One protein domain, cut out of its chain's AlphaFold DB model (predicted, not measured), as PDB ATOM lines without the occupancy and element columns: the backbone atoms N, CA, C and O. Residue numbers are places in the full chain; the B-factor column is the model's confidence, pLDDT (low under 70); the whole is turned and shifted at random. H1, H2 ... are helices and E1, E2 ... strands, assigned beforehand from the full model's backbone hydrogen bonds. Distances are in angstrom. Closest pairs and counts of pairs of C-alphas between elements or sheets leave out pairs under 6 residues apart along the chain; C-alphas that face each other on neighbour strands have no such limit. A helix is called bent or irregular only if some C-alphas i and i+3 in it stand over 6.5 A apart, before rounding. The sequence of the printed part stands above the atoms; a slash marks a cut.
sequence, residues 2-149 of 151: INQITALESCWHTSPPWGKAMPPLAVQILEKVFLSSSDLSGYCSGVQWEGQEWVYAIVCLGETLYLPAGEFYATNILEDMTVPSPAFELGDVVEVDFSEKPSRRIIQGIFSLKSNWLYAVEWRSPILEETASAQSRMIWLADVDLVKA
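This is residues 2 to 149 of the 151 residues of the protein "DUF1392 domain-containing protein" of Nostoc minutum NIES-26 (UniProt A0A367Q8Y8). Two small lobes of antiparallel strands stand end to end, E1 to E5 in one and E6 to E9 in the other, joined where bent strands E2 and E7 pair into one strongly twisted, branched sheet. H1 lies at the end of the E6 to E9 lobe and only grazes the sheet, two long links, residues 15 to 30 and 79 to 92, run along the length between the lobes, and residues 129 to 135 stick out as a free loop. The printed part has 148 residues, with one named helix and nine named strands in the order H1 E1 E2 E3 E4 E5 E6 E7 E8 E9, and its class is mostly strand. The neighbour pairs of the sheet are antiparallel. The whole is compact, with a radius of gyration of the C-alphas of 16.4 A, yet elongated, spanning 52 by 30 by 30 A.

H1, residues 2 to 14, is on the sheet but only grazes it with residues 11 to 14; its closest approach to E7, residues 103 to 113, is 5.3 A between the C-alphas of Thr 14 and Arg 105. In H1, 7 of 9 O i to N i+4 pairs are within hydrogen-bond range. H1 is irregular, with C-alphas 10 and 13 standing 7.9 A apart. E1, residues 31 to 35, has E2, residues 41 to 50, on one side, with N 33 and O 42 2.9 A apart, and E5, residues 72 to 78, on the other side, with N 32 and O 77 2.8 A apart. E2 bends by 66 degrees at residue 45, and its pairing is staggered: residues 41 to 43 pair with E1, residues 46 to 48 with E7. E1 and E7 lie on one side of E2, and E3, residues 53 to 60, on the other side, with N 48 and O 55 2.9 A apart. E4, residues 63 to 68, pairs with E3, with N 58 and O 65 2.8 A apart. E1 E2 E3 E4 form a meander, each strand the antiparallel neighbour of the one before. E4 and E5 meet only through their link, and both are edge strands. E6, residues 93 to 96, is an edge strand beside E7, with N 94 and O 105 2.8 A apart. E7 bends by 70 degrees at residue 108; N 47 of E2 and O 110 of E7 are 2.8 A apart. E2 lies on one side of E7 and E8, residues 116 to 122, on the other side, with N 111 and O 118 2.9 A apart. E9, residues 138 to 142, is an edge strand beside E8, with N 119 and O 141 2.9 A apart. E6 E7 E8 E9 form a second meander. Residues 147 to 148 make a short antiparallel pairing with residues 94 to 95 of E6.

H1 begins at C-alpha 2 at (143.899, 167.601, 42.165) and measures 19.9 A from first to last C-alpha. E2 measures 23.7 A, E3 21.4 A and E8 19.9 A. E7, the longest strand with 11 residues, measures 25.4 A and ends at C-alpha 113 at (120.947, 134.258, 56.966). E9 ends at C-alpha 142 at (118.742, 144.566, 57.010). E1, E4, E5 and E6 are shorter.

The two C-alphas farthest apart, those of Ile 2 and Asp 39, are 52.8 A apart. The printed part has no cut. The links H1 to E1, E5 to E6 and E8 to E9 are long, with 16, 14 and 15 residues. The mean pLDDT of the printed part is 81.6; residues 2 to 20, 81, 100 to 101 and 125 to 136 are under 70.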
ATOM      1  N   ILE A   2     144.806 167.255  41.049       49.56
ATOM      2  CA  ILE A   2     143.899 167.601  42.165       49.56
ATOM      3  C   ILE A   2     142.442 167.144  41.922       49.56
ATOM      4  O   ILE A   2     141.854 166.520  42.793       49.56
ATOM      5  N   ASN A   3     141.895 167.326  40.712       56.50
ATOM      6  CA  ASN A   3     140.488 166.990  40.420       56.50
ATOM      7  C   ASN A   3     140.118 165.500  40.556       56.50
ATOM      8  O   ASN A   3     138.951 165.192  40.766       56.50
ATOM      9  N   GLN A   4     141.072 164.572  40.410       53.25
ATOM     10  CA  GLN A   4     140.778 163.133  40.512       53.25
ATOM     11  C   GLN A   4     140.667 162.671  41.964       53.25
ATOM     12  O   GLN A   4     139.802 161.857  42.268       53.25
ATOM     13  N   ILE A   5     141.495 163.222  42.856       55.31
ATOM     14  CA  ILE A   5     141.449 162.924  44.293       55.31
ATOM     15  C   ILE A   5     140.124 163.429  44.876       55.31
ATOM     16  O   ILE A   5     139.414 162.666  45.520       55.31
ATOM     17  N   THR A   6     139.719 164.654  44.528       56.97
ATOM     18  CA  THR A   6     138.451 165.239  44.991       56.97
ATOM     19  C   THR A   6     137.219 164.480  44.480       56.97
ATOM     20  O   THR A   6     136.237 164.356  45.201       56.97
ATOM     21  N   ALA A   7     137.267 163.933  43.258       56.38
ATOM     22  CA  ALA A   7     136.175 163.129  42.700       56.38
ATOM     23  C   ALA A   7     136.059 161.738  43.356       56.38
ATOM     24  O   ALA A   7     134.955 161.260  43.612       56.38
ATOM     25  N   LEU A   8     137.196 161.097  43.657       56.25
ATOM     26  CA  LEU A   8     137.243 159.859  44.444       56.25
ATOM     27  C   LEU A   8     136.687 160.089  45.855       56.25
ATOM     28  O   LEU A   8     135.855 159.315  46.319       56.25
ATOM     29  N   GLU A   9     137.059 161.189  46.508       59.66
ATOM     30  CA  GLU A   9     136.542 161.577  47.827       59.66
ATOM     31  C   GLU A   9     135.031 161.860  47.828       59.66
ATOM     32  O   GLU A   9     134.348 161.520  48.795       59.66
ATOM     33  N   SER A  10     134.487 162.436  46.751       58.53
ATOM     34  CA  SER A  10     133.062 162.778  46.669       58.53
ATOM     35  C   SER A  10     132.153 161.616  46.275       58.53
ATOM     36  O   SER A  10     130.956 161.699  46.531       58.53
ATOM     37  N   CYS A  11     132.678 160.563  45.636       61.38
ATOM     38  CA  CYS A  11     131.844 159.539  44.995       61.38
ATOM     39  C   CYS A  11     132.201 158.091  45.352       61.38
ATOM     40  O   CYS A  11     131.478 157.203  44.919       61.38
ATOM     41  N   TRP A  12     133.244 157.823  46.152       64.19
ATOM     42  CA  TRP A  12     133.654 156.447  46.498       64.19
ATOM     43  C   TRP A  12     132.499 155.579  47.025       64.19
ATOM     44  O   TRP A  12     132.395 154.413  46.680       64.19
ATOM     45  N   HIS A  13     131.576 156.171  47.782       64.06
ATOM     46  CA  HIS A  13     130.425 155.493  48.379       64.06
ATOM     47  C   HIS A  13     129.325 155.112  47.363       64.06
ATOM     48  O   HIS A  13     128.450 154.304  47.662       64.06
ATOM     49  N   THR A  14     129.341 155.723  46.174       63.03
ATOM     50  CA  THR A  14     128.390 155.530  45.060       63.03
ATOM     51  C   THR A  14     129.074 155.073  43.776       63.03
ATOM     52  O   THR A  14     128.444 154.988  42.725       63.03
ATOM     53  N   SER A  15     130.357 154.736  43.841       53.12
ATOM     54  CA  SER A  15     131.064 154.066  42.766       53.12
ATOM     55  C   SER A  15     131.549 152.730  43.316       53.12
ATOM     56  O   SER A  15     132.352 152.744  44.249       53.12
ATOM     57  N   PRO A  16     131.161 151.578  42.736       55.34
ATOM     58  CA  PRO A  16     131.924 150.364  42.993       55.34
ATOM     59  C   PRO A  16     133.349 150.635  42.493       55.34
ATOM     60  O   PRO A  16     133.525 151.618  41.765       55.34
ATOM     61  N   PRO A  17     134.358 149.814  42.813       51.84
ATOM     62  CA  PRO A  17     135.768 150.184  42.710       51.84
ATOM     63  C   PRO A  17     136.231 150.956  41.462       51.84
ATOM     64  O   PRO A  17     137.288 151.571  41.525       51.84
ATOM     65  N   TRP A  18     135.519 150.966  40.327       55.44
ATOM     66  CA  TRP A  18     136.033 151.506  39.078       55.44
ATOM     67  C   TRP A  18     135.116 152.330  38.174       55.44
ATOM     68  O   TRP A  18     135.549 152.561  37.054       55.44
ATOM     69  N   GLY A  19     133.890 152.747  38.507       50.66
ATOM     70  CA  GLY A  19     133.036 153.367  37.461       50.66
ATOM     71  C   GLY A  19     132.937 152.503  36.179       50.66
ATOM     72  O   GLY A  19     132.758 153.003  35.069       50.66
ATOM     73  N   LYS A  20     133.146 151.191  36.352       56.72
ATOM     74  CA  LYS A  20     133.103 150.115  35.365       56.72
ATOM     75  C   LYS A  20     132.033 149.135  35.825       56.72
ATOM     76  O   LYS A  20     131.675 149.114  37.002       56.72
ATOM     77  N   ALA A  21     131.560 148.319  34.892       70.50
ATOM     78  CA  ALA A  21     130.629 147.244  35.192       70.50
ATOM     79  C   ALA A  21     131.176 146.339  36.308       70.50
ATOM     80  O   ALA A  21     132.357 145.979  36.311       70.50
ATOM     81  N   MET A  22     130.299 145.999  37.247       75.56
ATOM     82  CA  MET A  22     130.574 145.060  38.321       75.56
ATOM     83  C   MET A  22     130.940 143.683  37.730       75.56
ATOM     84  O   MET A  22     130.265 143.241  36.796       75.56
ATOM     85  N   PRO A  23     132.003 143.009  38.211       83.50
ATOM     86  CA  PRO A  23     132.386 141.708  37.672       83.50
ATOM     87  C   PRO A  23     131.283 140.664  37.877       83.50
ATOM     88  O   PRO A  23     130.606 140.692  38.907       83.50
ATOM     89  N   PRO A  24     131.107 139.722  36.935       89.25
ATOM     90  CA  PRO A  24     130.117 138.666  37.080       89.25
ATOM     91  C   PRO A  24     130.446 137.761  38.273       89.25
ATOM     92  O   PRO A  24     131.613 137.557  38.613       89.25
ATOM     93  N   LEU A  25     129.407 137.201  38.890       92.31
ATOM     94  CA  LEU A  25     129.557 136.209  39.947       92.31
ATOM     95  C   LEU A  25     129.973 134.854  39.363       92.31
ATOM     96  O   LEU A  25     129.469 134.441  38.321       92.31
ATOM     97  N   ALA A  26     130.858 134.147  40.065       94.25
ATOM     98  CA  ALA A  26     131.230 132.768  39.758       94.25
ATOM     99  C   ALA A  26     130.134 131.755  40.133       94.25
ATOM    100  O   ALA A  26     130.078 130.674  39.554       94.25
ATOM    101  N   VAL A  27     129.283 132.101  41.099       94.44
ATOM    102  CA  VAL A  27     128.193 131.264  41.610       94.44
ATOM    103  C   VAL A  27     127.038 132.152  42.067       94.44
ATOM    104  O   VAL A  27     127.263 133.260  42.565       94.44
ATOM    105  N   GLN A  28     125.805 131.688  41.879       92.19
ATOM    106  CA  GLN A  28     124.617 132.398  42.347       92.19
ATOM    107  C   GLN A  28     124.354 132.125  43.831       92.19
ATOM    108  O   GLN A  28     124.713 131.080  44.374       92.19
ATOM    109  N   ILE A  29     123.685 133.057  44.506       91.50
ATOM    110  CA  ILE A  29     123.240 132.808  45.880       91.50
ATOM    111  C   ILE A  29     122.196 131.683  45.865       91.50
ATOM    112  O   ILE A  29     121.372 131.605  44.959       91.50
ATOM    113  N   LEU A  30     122.249 130.825  46.881       90.81
ATOM    114  CA  LEU A  30     121.523 129.560  47.030       90.81
ATOM    115  C   LEU A  30     121.994 128.452  46.083       90.81
ATOM    116  O   LEU A  30     121.488 127.341  46.161       90.81
ATOM    117  N   GLU A  31     122.976 128.690  45.219       93.94
ATOM    118  CA  GLU A  31     123.504 127.634  44.368       93.94
ATOM    119  C   GLU A  31     124.402 126.680  45.159       93.94
ATOM    120  O   GLU A  31     125.263 127.092  45.943       93.94
ATOM    121  N   LYS A  32     124.210 125.384  44.932       95.00
ATOM    122  CA  LYS A  32     125.073 124.330  45.442       95.00
ATOM    123  C   LYS A  32     126.464 124.428  44.811       95.00
ATOM    124  O   LYS A  32     126.624 124.699  43.622       95.00
ATOM    125  N   VAL A  33     127.476 124.154  45.628       95.94
ATOM    126  CA  VAL A  33     128.885 124.127  45.231       95.94
ATOM    127  C   VAL A  33     129.589 122.890  45.773       95.94
ATOM    128  O   VAL A  33     129.196 122.331  46.801       95.94
ATOM    129  N   PHE A  34     130.667 122.487  45.106       95.94
ATOM    130  CA  PHE A  34     131.644 121.534  45.637       95.94
ATOM    131  C   PHE A  34     132.931 122.260  46.000       95.94
ATOM    132  O   PHE A  34     133.416 123.070  45.214       95.94
ATOM    133  N   LEU A  35     133.489 121.980  47.173       94.62
ATOM    134  CA  LEU A  35     134.760 122.576  47.576       94.62
ATOM    135  C   LEU A  35     135.908 121.960  46.766       94.62
ATOM    136  O   LEU A  35     135.917 120.768  46.495       94.62
ATOM    137  N   SER A  36     136.900 122.759  46.382       92.56
ATOM    138  CA  SER A  36     138.041 122.257  45.601       92.56
ATOM    139  C   SER A  36     139.029 121.448  46.440       92.56
ATOM    140  O   SER A  36     139.740 120.592  45.922       92.56
ATOM    141  N   SER A  37     139.089 121.731  47.741       88.31
ATOM    142  CA  SER A  37     140.024 121.123  48.690       88.31
ATOM    143  C   SER A  37     139.497 119.843  49.350       88.31
ATOM    144  O   SER A  37     140.243 119.191  50.081       88.31
ATOM    145  N   SER A  38     138.229 119.475  49.131       87.81
ATOM    146  CA  SER A  38     137.591 118.315  49.766       87.81
ATOM    147  C   SER A  38     136.408 117.787  48.950       87.81
ATOM    148  O   SER A  38     135.828 118.521  48.166       87.81
ATOM    149  N   ASP A  39     135.968 116.554  49.204       87.00
ATOM    150  CA  ASP A  39     134.755 115.983  48.583       87.00
ATOM    151  C   ASP A  39     133.446 116.491  49.226       87.00
ATOM    152  O   ASP A  39     132.394 115.850  49.148       87.00
ATOM    153  N   LEU A  40     133.496 117.632  49.914       93.69
ATOM    154  CA  LEU A  40     132.341 118.216  50.576       93.69
ATOM    155  C   LEU A  40     131.565 119.121  49.620       93.69
ATOM    156  O   LEU A  40     132.131 119.870  48.821       93.69
ATOM    157  N   SER A  41     130.242 119.081  49.751       94.06
ATOM    158  CA  SER A  41     129.353 120.042  49.108       94.06
ATOM    159  C   SER A  41     128.784 121.019  50.120       94.06
ATOM    160  O   SER A  41     128.475 120.641  51.253       94.06
ATOM    161  N   GLY A  42     128.571 122.246  49.678       93.94
ATOM    162  CA  GLY A  42     127.834 123.269  50.406       93.94
ATOM    163  C   GLY A  42     126.919 124.029  49.459       93.94
ATOM    164  O   GLY A  42     126.708 123.612  48.321       93.94
ATOM    165  N   TYR A  43     126.414 125.164  49.911       93.88
ATOM    166  CA  TYR A  43     125.712 126.116  49.060       93.88
ATOM    167  C   TYR A  43     126.221 127.527  49.325       93.88
ATOM    168  O   TYR A  43     126.652 127.856  50.433       93.88
ATOM    169  N   CYS A  44     126.182 128.371  48.301       94.62
ATOM    170  CA  CYS A  44     126.507 129.779  48.431       94.62
ATOM    171  C   CYS A  44     125.387 130.477  49.207       94.62
ATOM    172  O   CYS A  44     124.275 130.615  48.709       94.62
ATOM    173  N   SER A  45     125.655 130.933  50.427       93.69
ATOM    174  CA  SER A  45     124.699 131.726  51.201       93.69
ATOM    175  C   SER A  45     124.865 133.221  50.965       93.69
ATOM    176  O   SER A  45     123.985 133.988  51.333       93.69
ATOM    177  N   GLY A  46     125.950 133.664  50.336       94.44
ATOM    178  CA  GLY A  46     126.118 135.064  49.982       94.44
ATOM    179  C   GLY A  46     127.451 135.368  49.331       94.44
ATOM    180  O   GLY A  46     128.307 134.500  49.171       94.44
ATOM    181  N   VAL A  47     127.618 136.628  48.969       94.81
ATOM    182  CA  VAL A  47     128.817 137.140  48.321       94.81
ATOM    183  C   VAL A  47     129.055 138.580  48.756       94.81
ATOM    184  O   VAL A  47     128.102 139.332  48.959       94.81
ATOM    185  N   GLN A  48     130.318 138.965  48.899       92.69
ATOM    186  CA  GLN A  48     130.724 140.342  49.152       92.69
ATOM    187  C   GLN A  48     131.933 140.711  48.304       92.69
ATOM    188  O   GLN A  48     132.774 139.866  47.995       92.69
ATOM    189  N   TRP A  49     132.020 141.981  47.934       87.62
ATOM    190  CA  TRP A  49     133.199 142.534  47.299       87.62
ATOM    191  C   TRP A  49     134.217 142.941  48.365       87.62
ATOM    192  O   TRP A  49     133.933 143.782  49.215       87.62
ATOM    193  N   GLU A  50     135.411 142.363  48.317       82.56
ATOM    194  CA  GLU A  50     136.489 142.652  49.259       82.56
ATOM    195  C   GLU A  50     137.833 142.516  48.543       82.56
ATOM    196  O   GLU A  50     137.996 141.667  47.676       82.56
ATOM    197  N   GLY A  51     138.804 143.384  48.838       77.69
ATOM    198  CA  GLY A  51     140.161 143.213  48.301       77.69
ATOM    199  C   GLY A  51     140.290 143.230  46.767       77.69
ATOM    200  O   GLY A  51     141.302 142.776  46.252       77.69
ATOM    201  N   GLN A  52     139.315 143.801  46.044       78.88
ATOM    202  CA  GLN A  52     139.200 143.771  44.571       78.88
ATOM    203  C   GLN A  52     138.758 142.429  43.966       78.88
ATOM    204  O   GLN A  52     138.912 142.219  42.760       78.88
ATOM    205  N   GLU A  53     138.164 141.553  44.767       87.06
ATOM    206  CA  GLU A  53     137.599 140.292  44.312       87.06
ATOM    207  C   GLU A  53     136.261 139.978  44.995       87.06
ATOM    208  O   GLU A  53     135.843 140.627  45.955       87.06
ATOM    209  N   TRP A  54     135.562 138.979  44.455       91.44
ATOM    210  CA  TRP A  54     134.382 138.420  45.097       91.44
ATOM    211  C   TRP A  54     134.794 137.377  46.130       91.44
ATOM    212  O   TRP A  54     135.426 136.375  45.791       91.44
ATOM    213  N   VAL A  55     134.359 137.586  47.369       93.69
ATOM    214  CA  VAL A  55     134.452 136.616  48.457       93.69
ATOM    215  C   VAL A  55     133.080 135.987  48.656       93.69
ATOM    216  O   VAL A  55     132.089 136.681  48.896       93.69
ATOM    217  N   TYR A  56     133.019 134.665  48.552       95.62
ATOM    218  CA  TYR A  56     131.793 133.883  48.635       95.62
ATOM    219  C   TYR A  56     131.664 133.260  50.010       95.62
ATOM    220  O   TYR A  56     132.589 132.617  50.501       95.62
ATOM    221  N   ALA A  57     130.496 133.414  50.615       95.25
ATOM    222  CA  ALA A  57     130.166 132.748  51.854       95.25
ATOM    223  C   ALA A  57     129.467 131.422  51.535       95.25
ATOM    224  O   ALA A  57     128.334 131.399  51.050       95.25
ATOM    225  N   ILE A  58     130.164 130.317  51.775       95.00
ATOM    226  CA  ILE A  58     129.713 128.959  51.488       95.00
ATOM    227  C   ILE A  58     129.330 128.278  52.795       95.00
ATOM    228  O   ILE A  58     130.165 128.110  53.681       95.00
ATOM    229  N   VAL A  59     128.074 127.854  52.915       93.12
ATOM    230  CA  VAL A  59     127.623 127.061  54.060       93.12
ATOM    231  C   VAL A  59     127.851 125.587  53.762       93.12
ATOM    232  O   VAL A  59     127.305 125.038  52.806       93.12
ATOM    233  N   CYS A  60     128.656 124.938  54.594       92.38
ATOM    234  CA  CYS A  60     128.974 123.522  54.502       92.38
ATOM    235  C   CYS A  60     128.967 122.918  55.909       92.38
ATOM    236  O   CYS A  60     129.578 123.462  56.822       92.38
ATOM    237  N   LEU A  61     128.245 121.810  56.105       89.81
ATOM    238  CA  LEU A  61     128.157 121.100  57.393       89.81
ATOM    239  C   LEU A  61     127.763 121.981  58.603       89.81
ATOM    240  O   LEU A  61     128.099 121.666  59.741       89.81
ATOM    241  N   GLY A  62     127.011 123.062  58.374       86.75
ATOM    242  CA  GLY A  62     126.578 123.993  59.424       86.75
ATOM    243  C   GLY A  62     127.579 125.104  59.758       86.75
ATOM    244  O   GLY A  62     127.279 125.936  60.611       86.75
ATOM    245  N   GLU A  63     128.722 125.157  59.072       91.06
ATOM    246  CA  GLU A  63     129.706 126.236  59.172       91.06
ATOM    247  C   GLU A  63     129.693 127.104  57.910       91.06
ATOM    248  O   GLU A  63     129.373 126.629  56.820       91.06
ATOM    249  N   THR A  64     130.044 128.384  58.053       93.00
ATOM    250  CA  THR A  64     130.209 129.314  56.926       93.00
ATOM    251  C   THR A  64     131.691 129.508  56.641       93.00
ATOM    252  O   THR A  64     132.433 129.997  57.492       93.00
ATOM    253  N   LEU A  65     132.106 129.158  55.429       94.25
ATOM    254  CA  LEU A  65     133.449 129.371  54.902       94.25
ATOM    255  C   LEU A  65     133.440 130.587  53.973       94.25
ATOM    256  O   LEU A  65     132.527 130.724  53.165       94.25
ATOM    257  N   TYR A  66     134.453 131.445  54.060       93.94
ATOM    258  CA  TYR A  66     134.623 132.582  53.154       93.94
ATOM    259  C   TYR A  66     135.734 132.259  52.167       93.94
ATOM    260  O   TYR A  66     136.886 132.120  52.570       93.94
ATOM    261  N   LEU A  67     135.372 132.086  50.899       94.69
ATOM    262  CA  LEU A  67     136.243 131.513  49.878       94.69
ATOM    263  C   LEU A  67     136.246 132.381  48.612       94.69
ATOM    264  O   LEU A  67     135.188 132.877  48.214       94.69
ATOM    265  N   PRO A  68     137.391 132.542  47.933       94.75
ATOM    266  CA  PRO A  68     137.428 133.121  46.596       94.75
ATOM    267  C   PRO A  68     136.866 132.135  45.558       94.75
ATOM    268  O   PRO A  68     136.790 130.927  45.790       94.75
ATOM    269  N   ALA A  69     136.528 132.634  44.365       92.88
ATOM    270  CA  ALA A  69     135.939 131.834  43.279       92.88
ATOM    271  C   ALA A  69     136.759 130.590  42.872       92.88
ATOM    272  O   ALA A  69     136.201 129.630  42.353       92.88
ATOM    273  N   GLY A  70     138.081 130.605  43.079       93.44
ATOM    274  CA  GLY A  70     138.976 129.501  42.715       93.44
ATOM    275  C   GLY A  70     138.955 128.306  43.672       93.44
ATOM    276  O   GLY A  70     139.593 127.297  43.387       93.44
ATOM    277  N   GLU A  71     138.252 128.403  44.803       95.31
ATOM    278  CA  GLU A  71     138.262 127.376  45.853       95.31
ATOM    279  C   GLU A  71     137.017 126.479  45.857       95.31
ATOM    280  O   GLU A  71     136.903 125.572  46.683       95.31
ATOM    281  N   PHE A  72     136.115 126.642  44.891       95.44
ATOM    282  CA  PHE A  72     134.925 125.808  44.737       95.44
ATOM    283  C   PHE A  72     134.495 125.682  43.268       95.44
ATOM    284  O   PHE A  72     134.946 126.421  42.397       95.44
ATOM    285  N   TYR A  73     133.580 124.752  43.007       95.12
ATOM    286  CA  TYR A  73     132.954 124.531  41.709       95.12
ATOM    287  C   TYR A  73     131.442 124.725  41.813       95.12
ATOM    288  O   TYR A  73     130.775 124.050  42.599       95.12
ATOM    289  N   ALA A  74     130.918 125.635  40.997       94.38
ATOM    290  CA  ALA A  74     129.494 125.889  40.813       94.38
ATOM    291  C   ALA A  74     128.801 124.680  40.158       94.38
ATOM    292  O   ALA A  74     129.347 124.079  39.226       94.38
ATOM    293  N   THR A  75     127.609 124.297  40.630       94.12
ATOM    294  CA  THR A  75     126.878 123.138  40.083       94.12
ATOM    295  C   THR A  75     125.659 123.516  39.245       94.12
ATOM    296  O   THR A  75     125.049 122.631  38.651       94.12
ATOM    297  N   ASN A  76     125.281 124.795  39.195       91.88
ATOM    298  CA  ASN A  76     124.036 125.323  38.624       91.88
ATOM    299  C   ASN A  76     122.763 124.685  39.211       91.88
ATOM    300  O   ASN A  76     121.721 124.645  38.558       91.88
ATOM    301  N   ILE A  77     122.845 124.156  40.434       92.94
ATOM    302  CA  ILE A  77     121.706 123.567  41.144       92.94
ATOM    303  C   ILE A  77     121.371 124.522  42.276       92.94
ATOM    304  O   ILE A  77     122.142 124.624  43.224       92.94
ATOM    305  N   LEU A  78     120.250 125.224  42.169       89.81
ATOM    306  CA  LEU A  78     119.765 126.092  43.239       89.81
ATOM    307  C   LEU A  78     119.141 125.243  44.348       89.81
ATOM    308  O   LEU A  78     118.364 124.325  44.073       89.81
ATOM    309  N   GLU A  79     119.486 125.541  45.594       82.56
ATOM    310  CA  GLU A  79     118.763 125.024  46.743       82.56
ATOM    311  C   GLU A  79     117.361 125.619  46.778       82.56
ATOM    312  O   GLU A  79     117.162 126.832  46.692       82.56
ATOM    313  N   ASP A  80     116.390 124.729  46.954       72.50
ATOM    314  CA  ASP A  80     114.983 125.070  47.101       72.50
ATOM    315  C   ASP A  80     114.740 125.530  48.546       72.50
ATOM    316  O   ASP A  80     114.183 124.818  49.385       72.50
ATOM    317  N   MET A  81     115.280 126.699  48.891       68.12
ATOM    318  CA  MET A  81     115.022 127.319  50.184       68.12
ATOM    319  C   MET A  81     113.798 128.225  50.110       68.12
ATOM    320  O   MET A  81     113.614 128.993  49.172       68.12
ATOM    321  N   THR A  82     113.010 128.232  51.182       71.88
ATOM    322  CA  THR A  82     111.854 129.122  51.371       71.88
ATOM    323  C   THR A  82     112.246 130.572  51.686       71.88
ATOM    324  O   THR A  82     111.480 131.303  52.318       71.88
ATOM    325  N   VAL A  83     113.452 130.999  51.301       72.81
ATOM    326  CA  VAL A  83     113.879 132.385  51.477       72.81
ATOM    327  C   VAL A  83     113.146 133.231  50.432       72.81
ATOM    328  O   VAL A  83     113.161 132.874  49.253       72.81
ATOM    329  N   PRO A  84     112.480 134.333  50.826       83.38
ATOM    330  CA  PRO A  84     111.882 135.249  49.860       83.38
ATOM    331  C   PRO A  84     112.952 135.790  48.906       83.38
ATOM    332  O   PRO A  84     114.139 135.757  49.217       83.38
ATOM    333  N   SER A  85     112.563 136.324  47.751       87.62
ATOM    334  CA  SER A  85     113.520 137.034  46.894       87.62
ATOM    335  C   SER A  85     114.140 138.223  47.648       87.62
ATOM    336  O   SER A  85     113.446 138.844  48.461       87.62
ATOM    337  N   PRO A  86     115.426 138.543  47.416       91.31
ATOM    338  CA  PRO A  86     116.043 139.709  48.031       91.31
ATOM    339  C   PRO A  86     115.336 140.987  47.566       91.31
ATOM    340  O   PRO A  86     114.927 141.103  46.412       91.31
ATOM    341  N   ALA A  87     115.180 141.944  48.479       92.75
ATOM    342  CA  ALA A  87     114.560 143.239  48.195       92.75
ATOM    343  C   ALA A  87     115.470 144.151  47.356       92.75
ATOM    344  O   ALA A  87     114.983 145.052  46.671       92.75
ATOM    345  N   PHE A  88     116.780 143.905  47.408       92.62
ATOM    346  CA  PHE A  88     117.787 144.659  46.678       92.62
ATOM    347  C   PHE A  88     118.804 143.734  46.010       92.62
ATOM    348  O   PHE A  88     119.030 142.609  46.457       92.62
ATOM    349  N   GLU A  89     119.449 144.233  44.962       91.06
ATOM    350  CA  GLU A  89     120.455 143.500  44.192       91.06
ATOM    351  C   GLU A  89     121.857 144.101  44.361       91.06
ATOM    352  O   GLU A  89     122.030 145.248  44.773       91.06
ATOM    353  N   LEU A  90     122.894 143.317  44.045       89.56
ATOM    354  CA  LEU A  90     124.259 143.837  44.008       89.56
ATOM    355  C   LEU A  90     124.327 144.974  42.984       89.56
ATOM    356  O   LEU A  90     123.855 144.834  41.856       89.56
ATOM    357  N   GLY A  91     124.943 146.087  43.363       87.19
ATOM    358  CA  GLY A  91     125.012 147.280  42.527       87.19
ATOM    359  C   GLY A  91     123.829 148.241  42.678       87.19
ATOM    360  O   GLY A  91     123.944 149.367  42.194       87.19
ATOM    361  N   ASP A  92     122.742 147.864  43.366       88.69
ATOM    362  CA  ASP A  92     121.666 148.811  43.680       88.69
ATOM    363  C   ASP A  92     122.217 149.986  44.502       88.69
ATOM    364  O   ASP A  92     123.019 149.809  45.427       88.69
ATOM    365  N   VAL A  93     121.751 151.193  44.172       88.56
ATOM    366  CA  VAL A  93     122.003 152.392  44.973       88.56
ATOM    367  C   VAL A  93     120.889 152.525  46.009       88.56
ATOM    368  O   VAL A  93     119.706 152.593  45.671       88.56
ATOM    369  N   VAL A  94     121.274 152.588  47.276       89.62
ATOM    370  CA  VAL A  94     120.386 152.710  48.434       89.62
ATOM    371  C   VAL A  94     120.733 153.944  49.251       89.62
ATOM    372  O   VAL A  94     121.878 154.386  49.267       89.62
ATOM    373  N   GLU A  95     119.761 154.516  49.940       90.25
ATOM    374  CA  GLU A  95     119.984 155.533  50.959       90.25
ATOM    375  C   GLU A  95     120.042 154.872  52.332       90.25
ATOM    376  O   GLU A  95     119.195 154.045  52.673       90.25
ATOM    377  N   VAL A  96     121.072 155.236  53.096       86.06
ATOM    378  CA  VAL A  96     121.329 154.717  54.438       86.06
ATOM    379  C   VAL A  96     121.536 155.871  55.398       86.06
ATOM    380  O   VAL A  96     122.336 156.781  55.130       86.06
ATOM    381  N   ASP A  97     120.838 155.826  56.527       82.38
ATOM    382  CA  ASP A  97     120.897 156.870  57.540       82.38
ATOM    383  C   ASP A  97     121.959 156.577  58.607       82.38
ATOM    384  O   ASP A  97     121.690 156.043  59.679       82.38
ATOM    385  N   PHE A  98     123.214 156.898  58.289       73.19
ATOM    386  CA  PHE A  98     124.328 156.786  59.239       73.19
ATOM    387  C   PHE A  98     124.538 158.049  60.094       73.19
ATOM    388  O   PHE A  98     125.421 158.055  60.954       73.19
ATOM    389  N   SER A  99     123.833 159.153  59.820       70.62
ATOM    390  CA  SER A  99     124.162 160.471  60.384       70.62
ATOM    391  C   SER A  99     122.937 161.388  60.477       70.62
ATOM    392  O   SER A  99     121.819 160.916  60.540       70.62
ATOM    393  N   GLU A 100     123.116 162.712  60.509       66.88
ATOM    394  CA  GLU A 100     121.989 163.661  60.488       66.88
ATOM    395  C   GLU A 100     121.243 163.690  59.142       66.88
ATOM    396  O   GLU A 100     120.172 164.293  59.036       66.88
ATOM    397  N   LYS A 101     121.833 163.103  58.091       67.44
ATOM    398  CA  LYS A 101     121.234 162.995  56.760       67.44
ATOM    399  C   LYS A 101     121.479 161.606  56.162       67.44
ATOM    400  O   LYS A 101     122.618 161.120  56.242       67.44
ATOM    401  N   PRO A 102     120.478 161.041  55.458       74.38
ATOM    402  CA  PRO A 102     120.665 159.860  54.635       74.38
ATOM    403  C   PRO A 102     121.767 160.078  53.608       74.38
ATOM    404  O   PRO A 102     121.918 161.156  53.023       74.38
ATOM    405  N   SER A 103     122.555 159.037  53.387       81.06
ATOM    406  CA  SER A 103     123.658 159.060  52.443       81.06
ATOM    407  C   SER A 103     123.544 157.881  51.488       81.06
ATOM    408  O   SER A 103     123.232 156.766  51.900       81.06
ATOM    409  N   ARG A 104     123.778 158.134  50.199       86.25
ATOM    410  CA  ARG A 104     123.673 157.105  49.161       86.25
ATOM    411  C   ARG A 104     124.810 156.101  49.284       86.25
ATOM    412  O   ARG A 104     125.930 156.486  49.610       86.25
ATOM    413  N   ARG A 105     124.543 154.831  49.026       86.62
ATOM    414  CA  ARG A 105     125.497 153.725  49.066       86.62
ATOM    415  C   ARG A 105     125.193 152.733  47.964       86.62
ATOM    416  O   ARG A 105     124.051 152.626  47.542       86.62
ATOM    417  N   ILE A 106     126.209 152.007  47.520       87.38
ATOM    418  CA  ILE A 106     126.027 150.844  46.654       87.38
ATOM    419  C   ILE A 106     126.052 149.579  47.496       87.38
ATOM    420  O   ILE A 106     126.916 149.420  48.360       87.38
ATOM    421  N   ILE A 107     125.132 148.667  47.200       90.12
ATOM    422  CA  ILE A 107     125.169 147.308  47.731       90.12
ATOM    423  C   ILE A 107     126.323 146.557  47.071       90.12
ATOM    424  O   ILE A 107     126.300 146.275  45.873       90.12
ATOM    425  N   GLN A 108     127.337 146.229  47.863       89.69
ATOM    426  CA  GLN A 108     128.523 145.491  47.425       89.69
ATOM    427  C   GLN A 108     128.581 144.072  47.996       89.69
ATOM    428  O   GLN A 108     129.515 143.326  47.718       89.69
ATOM    429  N   GLY A 109     127.592 143.677  48.793       92.44
ATOM    430  CA  GLY A 109     127.448 142.303  49.239       92.44
ATOM    431  C   GLY A 109     126.004 141.974  49.560       92.44
ATOM    432  O   GLY A 109     125.231 142.849  49.942       92.44
ATOM    433  N   ILE A 110     125.646 140.710  49.389       94.31
ATOM    434  CA  ILE A 110     124.336 140.163  49.731       94.31
ATOM    435  C   ILE A 110     124.558 138.826  50.416       94.31
ATOM    436  O   ILE A 110     125.311 137.986  49.925       94.31
ATOM    437  N   PHE A 111     123.885 138.621  51.539       92.94
ATOM    438  CA  PHE A 111     124.005 137.417  52.340       92.94
ATOM    439  C   PHE A 111     122.641 136.976  52.861       92.94
ATOM    440  O   PHE A 111     121.877 137.769  53.401       92.94
ATOM    441  N   SER A 112     122.339 135.694  52.697       90.50
ATOM    442  CA  SER A 112     121.154 135.036  53.226       90.50
ATOM    443  C   SER A 112     121.486 134.378  54.561       90.50
ATOM    444  O   SER A 112     122.322 133.474  54.639       90.50
ATOM    445  N   LEU A 113     120.808 134.812  55.624       83.44
ATOM    446  CA  LEU A 113     120.947 134.258  56.966       83.44
ATOM    447  C   LEU A 113     119.577 133.973  57.573       83.44
ATOM    448  O   LEU A 113     118.811 134.895  57.851       83.44
ATOM    449  N   LYS A 114     119.290 132.696  57.861       80.12
ATOM    450  CA  LYS A 114     118.047 132.262  58.536       80.12
ATOM    451  C   LYS A 114     116.787 132.879  57.905       80.12
ATOM    452  O   LYS A 114     115.947 133.430  58.611       80.12
ATOM    453  N   SER A 115     116.697 132.815  56.578       78.94
ATOM    454  CA  SER A 115     115.597 133.377  55.782       78.94
ATOM    455  C   SER A 115     115.490 134.905  55.750       78.94
ATOM    456  O   SER A 115     114.502 135.419  55.235       78.94
ATOM    457  N   ASN A 116     116.499 135.628  56.239       87.25
ATOM    458  CA  ASN A 116     116.611 137.075  56.076       87.25
ATOM    459  C   ASN A 116     117.747 137.416  55.116       87.25
ATOM    460  O   ASN A 116     118.748 136.698  55.043       87.25
ATOM    461  N   TRP A 117     117.600 138.541  54.426       92.88
ATOM    462  CA  TRP A 117     118.647 139.107  53.590       92.88
ATOM    463  C   TRP A 117     119.371 140.216  54.332       92.88
ATOM    464  O   TRP A 117     118.748 141.095  54.925       92.88
ATOM    465  N   LEU A 118     120.693 140.159  54.273       94.19
ATOM    466  CA  LEU A 118     121.589 141.198  54.733       94.19
ATOM    467  C   LEU A 118     122.342 141.751  53.531       94.19
ATOM    468  O   LEU A 118     122.748 141.003  52.639       94.19
ATOM    469  N   TYR A 119     122.557 143.057  53.541       94.12
ATOM    470  CA  TYR A 119     123.195 143.782  52.455       94.12
ATOM    471  C   TYR A 119     124.423 144.498  52.994       94.12
ATOM    472  O   TYR A 119     124.352 145.199  54.006       94.12
ATOM    473  N   ALA A 120     125.555 144.302  52.332       91.56
ATOM    474  CA  ALA A 120     126.801 144.943  52.695       91.56
ATOM    475  C   ALA A 120     126.947 146.250  51.917       91.56
ATOM    476  O   ALA A 120     126.902 146.262  50.683       91.56
ATOM    477  N   VAL A 121     127.180 147.341  52.641       88.38
ATOM    478  CA  VAL A 121     127.538 148.645  52.071       88.38
ATOM    479  C   VAL A 121     128.828 149.151  52.704       88.38
ATOM    480  O   VAL A 121     129.113 148.865  53.870       88.38
ATOM    481  N   GLU A 122     129.609 149.930  51.962       84.12
ATOM    482  CA  GLU A 122     130.778 150.584  52.546       84.12
ATOM    483  C   GLU A 122     130.339 151.724  53.476       84.12
ATOM    484  O   GLU A 122     129.591 152.631  53.094       84.12
ATOM    485  N   TRP A 123     130.829 151.715  54.713       79.62
ATOM    486  CA  TRP A 123     130.512 152.758  55.696       79.62
ATOM    487  C   TRP A 123     131.686 153.706  55.964       79.62
ATOM    488  O   TRP A 123     131.487 154.799  56.497       79.62
ATOM    489  N   ARG A 124     132.904 153.324  55.557       73.81
ATOM    490  CA  ARG A 124     134.145 154.092  55.743       73.81
ATOM    491  C   ARG A 124     134.861 154.354  54.426       73.81
ATOM    492  O   ARG A 124     134.912 153.487  53.566       73.81
ATOM    493  N   SER A 125     135.465 155.540  54.323       69.62
ATOM    494  CA  SER A 125     136.227 155.949  53.140       69.62
ATOM    495  C   SER A 125     137.445 155.048  52.914       69.62
ATOM    496  O   SER A 125     138.166 154.770  53.876       69.62
ATOM    497  N   PRO A 126     137.750 154.671  51.657       63.56
ATOM    498  CA  PRO A 126     138.895 153.821  51.332       63.56
ATOM    499  C   PRO A 126     140.257 154.487  51.582       63.56
ATOM    500  O   PRO A 126     141.266 153.785  51.581       63.56
ATOM    501  N   ILE A 127     140.286 155.814  51.771       61.28
ATOM    502  CA  ILE A 127     141.496 156.620  52.019       61.28
ATOM    503  C   ILE A 127     141.900 156.581  53.499       61.28
ATOM    504  O   ILE A 127     143.061 156.816  53.829       61.28
ATOM    505  N   LEU A 128     140.959 156.278  54.400       62.66
ATOM    506  CA  LEU A 128     141.299 156.057  55.798       62.66
ATOM    507  C   LEU A 128     142.123 154.774  55.872       62.66
ATOM    508  O   LEU A 128     141.642 153.705  55.492       62.66
ATOM    509  N   GLU A 129     143.372 154.898  56.324       56.94
ATOM    510  CA  GLU A 129     144.221 153.737  56.552       56.94
ATOM    511  C   GLU A 129     143.481 152.747  57.453       56.94
ATOM    512  O   GLU A 129     142.810 153.127  58.418       56.94
ATOM    513  N   GLU A 130     143.623 151.459  57.142       57.16
ATOM    514  CA  GLU A 130     143.266 150.365  58.041       57.16
ATOM    515  C   GLU A 130     144.223 150.404  59.238       57.16
ATOM    516  O   GLU A 130     145.147 149.610  59.383       57.16
ATOM    517  N   THR A 131     144.062 151.410  60.095       48.31
ATOM    518  CA  THR A 131     144.821 151.539  61.333       48.31
ATOM    519  C   THR A 131     144.424 150.394  62.250       48.31
ATOM    520  O   THR A 131     143.444 150.510  62.978       48.31
ATOM    521  N   ALA A 132     145.174 149.290  62.175       44.78
ATOM    522  CA  ALA A 132     145.375 148.244  63.185       44.78
ATOM    523  C   ALA A 132     144.129 147.686  63.914       44.78
ATOM    524  O   ALA A 132     144.248 147.048  64.958       44.78
ATOM    525  N   SER A 133     142.934 147.908  63.376       43.16
ATOM    526  CA  SER A 133     141.652 147.514  63.939       43.16
ATOM    527  C   SER A 133     140.997 146.589  62.932       43.16
ATOM    528  O   SER A 133     140.763 146.987  61.795       43.16
ATOM    529  N   ALA A 134     140.708 145.360  63.353       50.38
ATOM    530  CA  ALA A 134     140.070 144.294  62.577       50.38
ATOM    531  C   ALA A 134     138.608 144.599  62.164       50.38
ATOM    532  O   ALA A 134     137.784 143.697  62.040       50.38
ATOM    533  N   GLN A 135     138.245 145.875  62.026       55.34
ATOM    534  CA  GLN A 135     136.910 146.314  61.653       55.34
ATOM    535  C   GLN A 135     136.807 146.391  60.136       55.34
ATOM    536  O   GLN A 135     137.460 147.223  59.507       55.34
ATOM    537  N   SER A 136     135.949 145.541  59.575       69.31
ATOM    538  CA  SER A 136     135.610 145.560  58.156       69.31
ATOM    539  C   SER A 136     135.166 146.958  57.703       69.31
ATOM    540  O   SER A 136     134.459 147.681  58.417       69.31
ATOM    541  N   ARG A 137     135.575 147.339  56.487       77.12
ATOM    542  CA  ARG A 137     135.108 148.555  55.789       77.12
ATOM    543  C   ARG A 137     133.631 148.472  55.395       77.12
ATOM    544  O   ARG A 137     133.023 149.492  55.063       77.12
ATOM    545  N   MET A 138     133.071 147.269  55.470       82.75
ATOM    546  CA  MET A 138     131.679 146.961  55.205       82.75
ATOM    547  C   MET A 138     130.871 146.950  56.497       82.75
ATOM    548  O   MET A 138     131.349 146.543  57.558       82.75
ATOM    549  N   ILE A 139     129.621 147.381  56.386       87.69
ATOM    550  CA  ILE A 139     128.592 147.140  57.391       87.69
ATOM    551  C   ILE A 139     127.464 146.348  56.742       87.69
ATOM    552  O   ILE A 139     127.111 146.598  55.590       87.69
ATOM    553  N   TRP A 140     126.923 145.391  57.488       91.50
ATOM    554  CA  TRP A 140     125.783 144.584  57.077       91.50
ATOM    555  C   TRP A 140     124.501 145.186  57.641       91.50
ATOM    556  O   TRP A 140     124.417 145.436  58.843       91.50
ATOM    557  N   LEU A 141     123.523 145.408  56.771       92.56
ATOM    558  CA  LEU A 141     122.249 146.049  57.089       92.56
ATOM    559  C   LEU A 141     121.089 145.149  56.673       92.56
ATOM    560  O   LEU A 141     121.211 144.389  55.707       92.56
ATOM    561  N   ALA A 142     119.978 145.229  57.402       92.75
ATOM    562  CA  ALA A 142     118.742 144.566  57.010       92.75
ATOM    563  C   ALA A 142     118.000 145.394  55.950       92.75
ATOM    564  O   ALA A 142     118.285 146.570  55.738       92.75
ATOM    565  N   ASP A 143     117.024 144.778  55.290       90.81
ATOM    566  CA  ASP A 143     116.149 145.441  54.319       90.81
ATOM    567  C   ASP A 143     115.434 146.677  54.888       90.81
ATOM    568  O   ASP A 143     115.356 147.705  54.222       90.81
ATOM    569  N   VAL A 144     114.965 146.594  56.134       89.56
ATOM    570  CA  VAL A 144     114.286 147.677  56.862       89.56
ATOM    571  C   VAL A 144     115.151 148.927  57.058       89.56
ATOM    572  O   VAL A 144     114.610 150.021  57.212       89.56
ATOM    573  N   ASP A 145     116.475 148.783  57.015       89.31
ATOM    574  CA  ASP A 145     117.421 149.884  57.215       89.31
ATOM    575  C   ASP A 145     117.785 150.599  55.899       89.31
ATOM    576  O   ASP A 145     118.577 151.547  55.904       89.31
ATOM    577  N   LEU A 146     117.241 150.141  54.764       90.56
ATOM    578  CA  LEU A 146     117.609 150.590  53.425       90.56
ATOM    579  C   LEU A 146     116.408 151.148  52.663       90.56
ATOM    580  O   LEU A 146     115.312 150.588  52.667       90.56
ATOM    581  N   VAL A 147     116.645 152.222  51.914       89.94
ATOM    582  CA  VAL A 147     115.660 152.784  50.981       89.94
ATOM    583  C   VAL A 147     116.246 152.772  49.578       89.94
ATOM    584  O   VAL A 147     117.359 153.247  49.374       89.94
ATOM    585  N   LYS A 148     115.520 152.235  48.590       86.19
ATOM    586  CA  LYS A 148     115.988 152.247  47.195       86.19
ATOM    587  C   LYS A 148     116.061 153.692  46.702       86.19
ATOM    588  O   LYS A 148     115.069 154.413  46.780       86.19
ATOM    589  N   ALA A 149     117.221 154.116  46.208       81.25
ATOM    590  CA  ALA A 149     117.371 155.449  45.645       81.25
ATOM    591  C   ALA A 149     116.788 155.473  44.223       81.25
ATOM    592  O   ALA A 149     117.113 154.613  43.402       81.25
TER     593      ALA A 149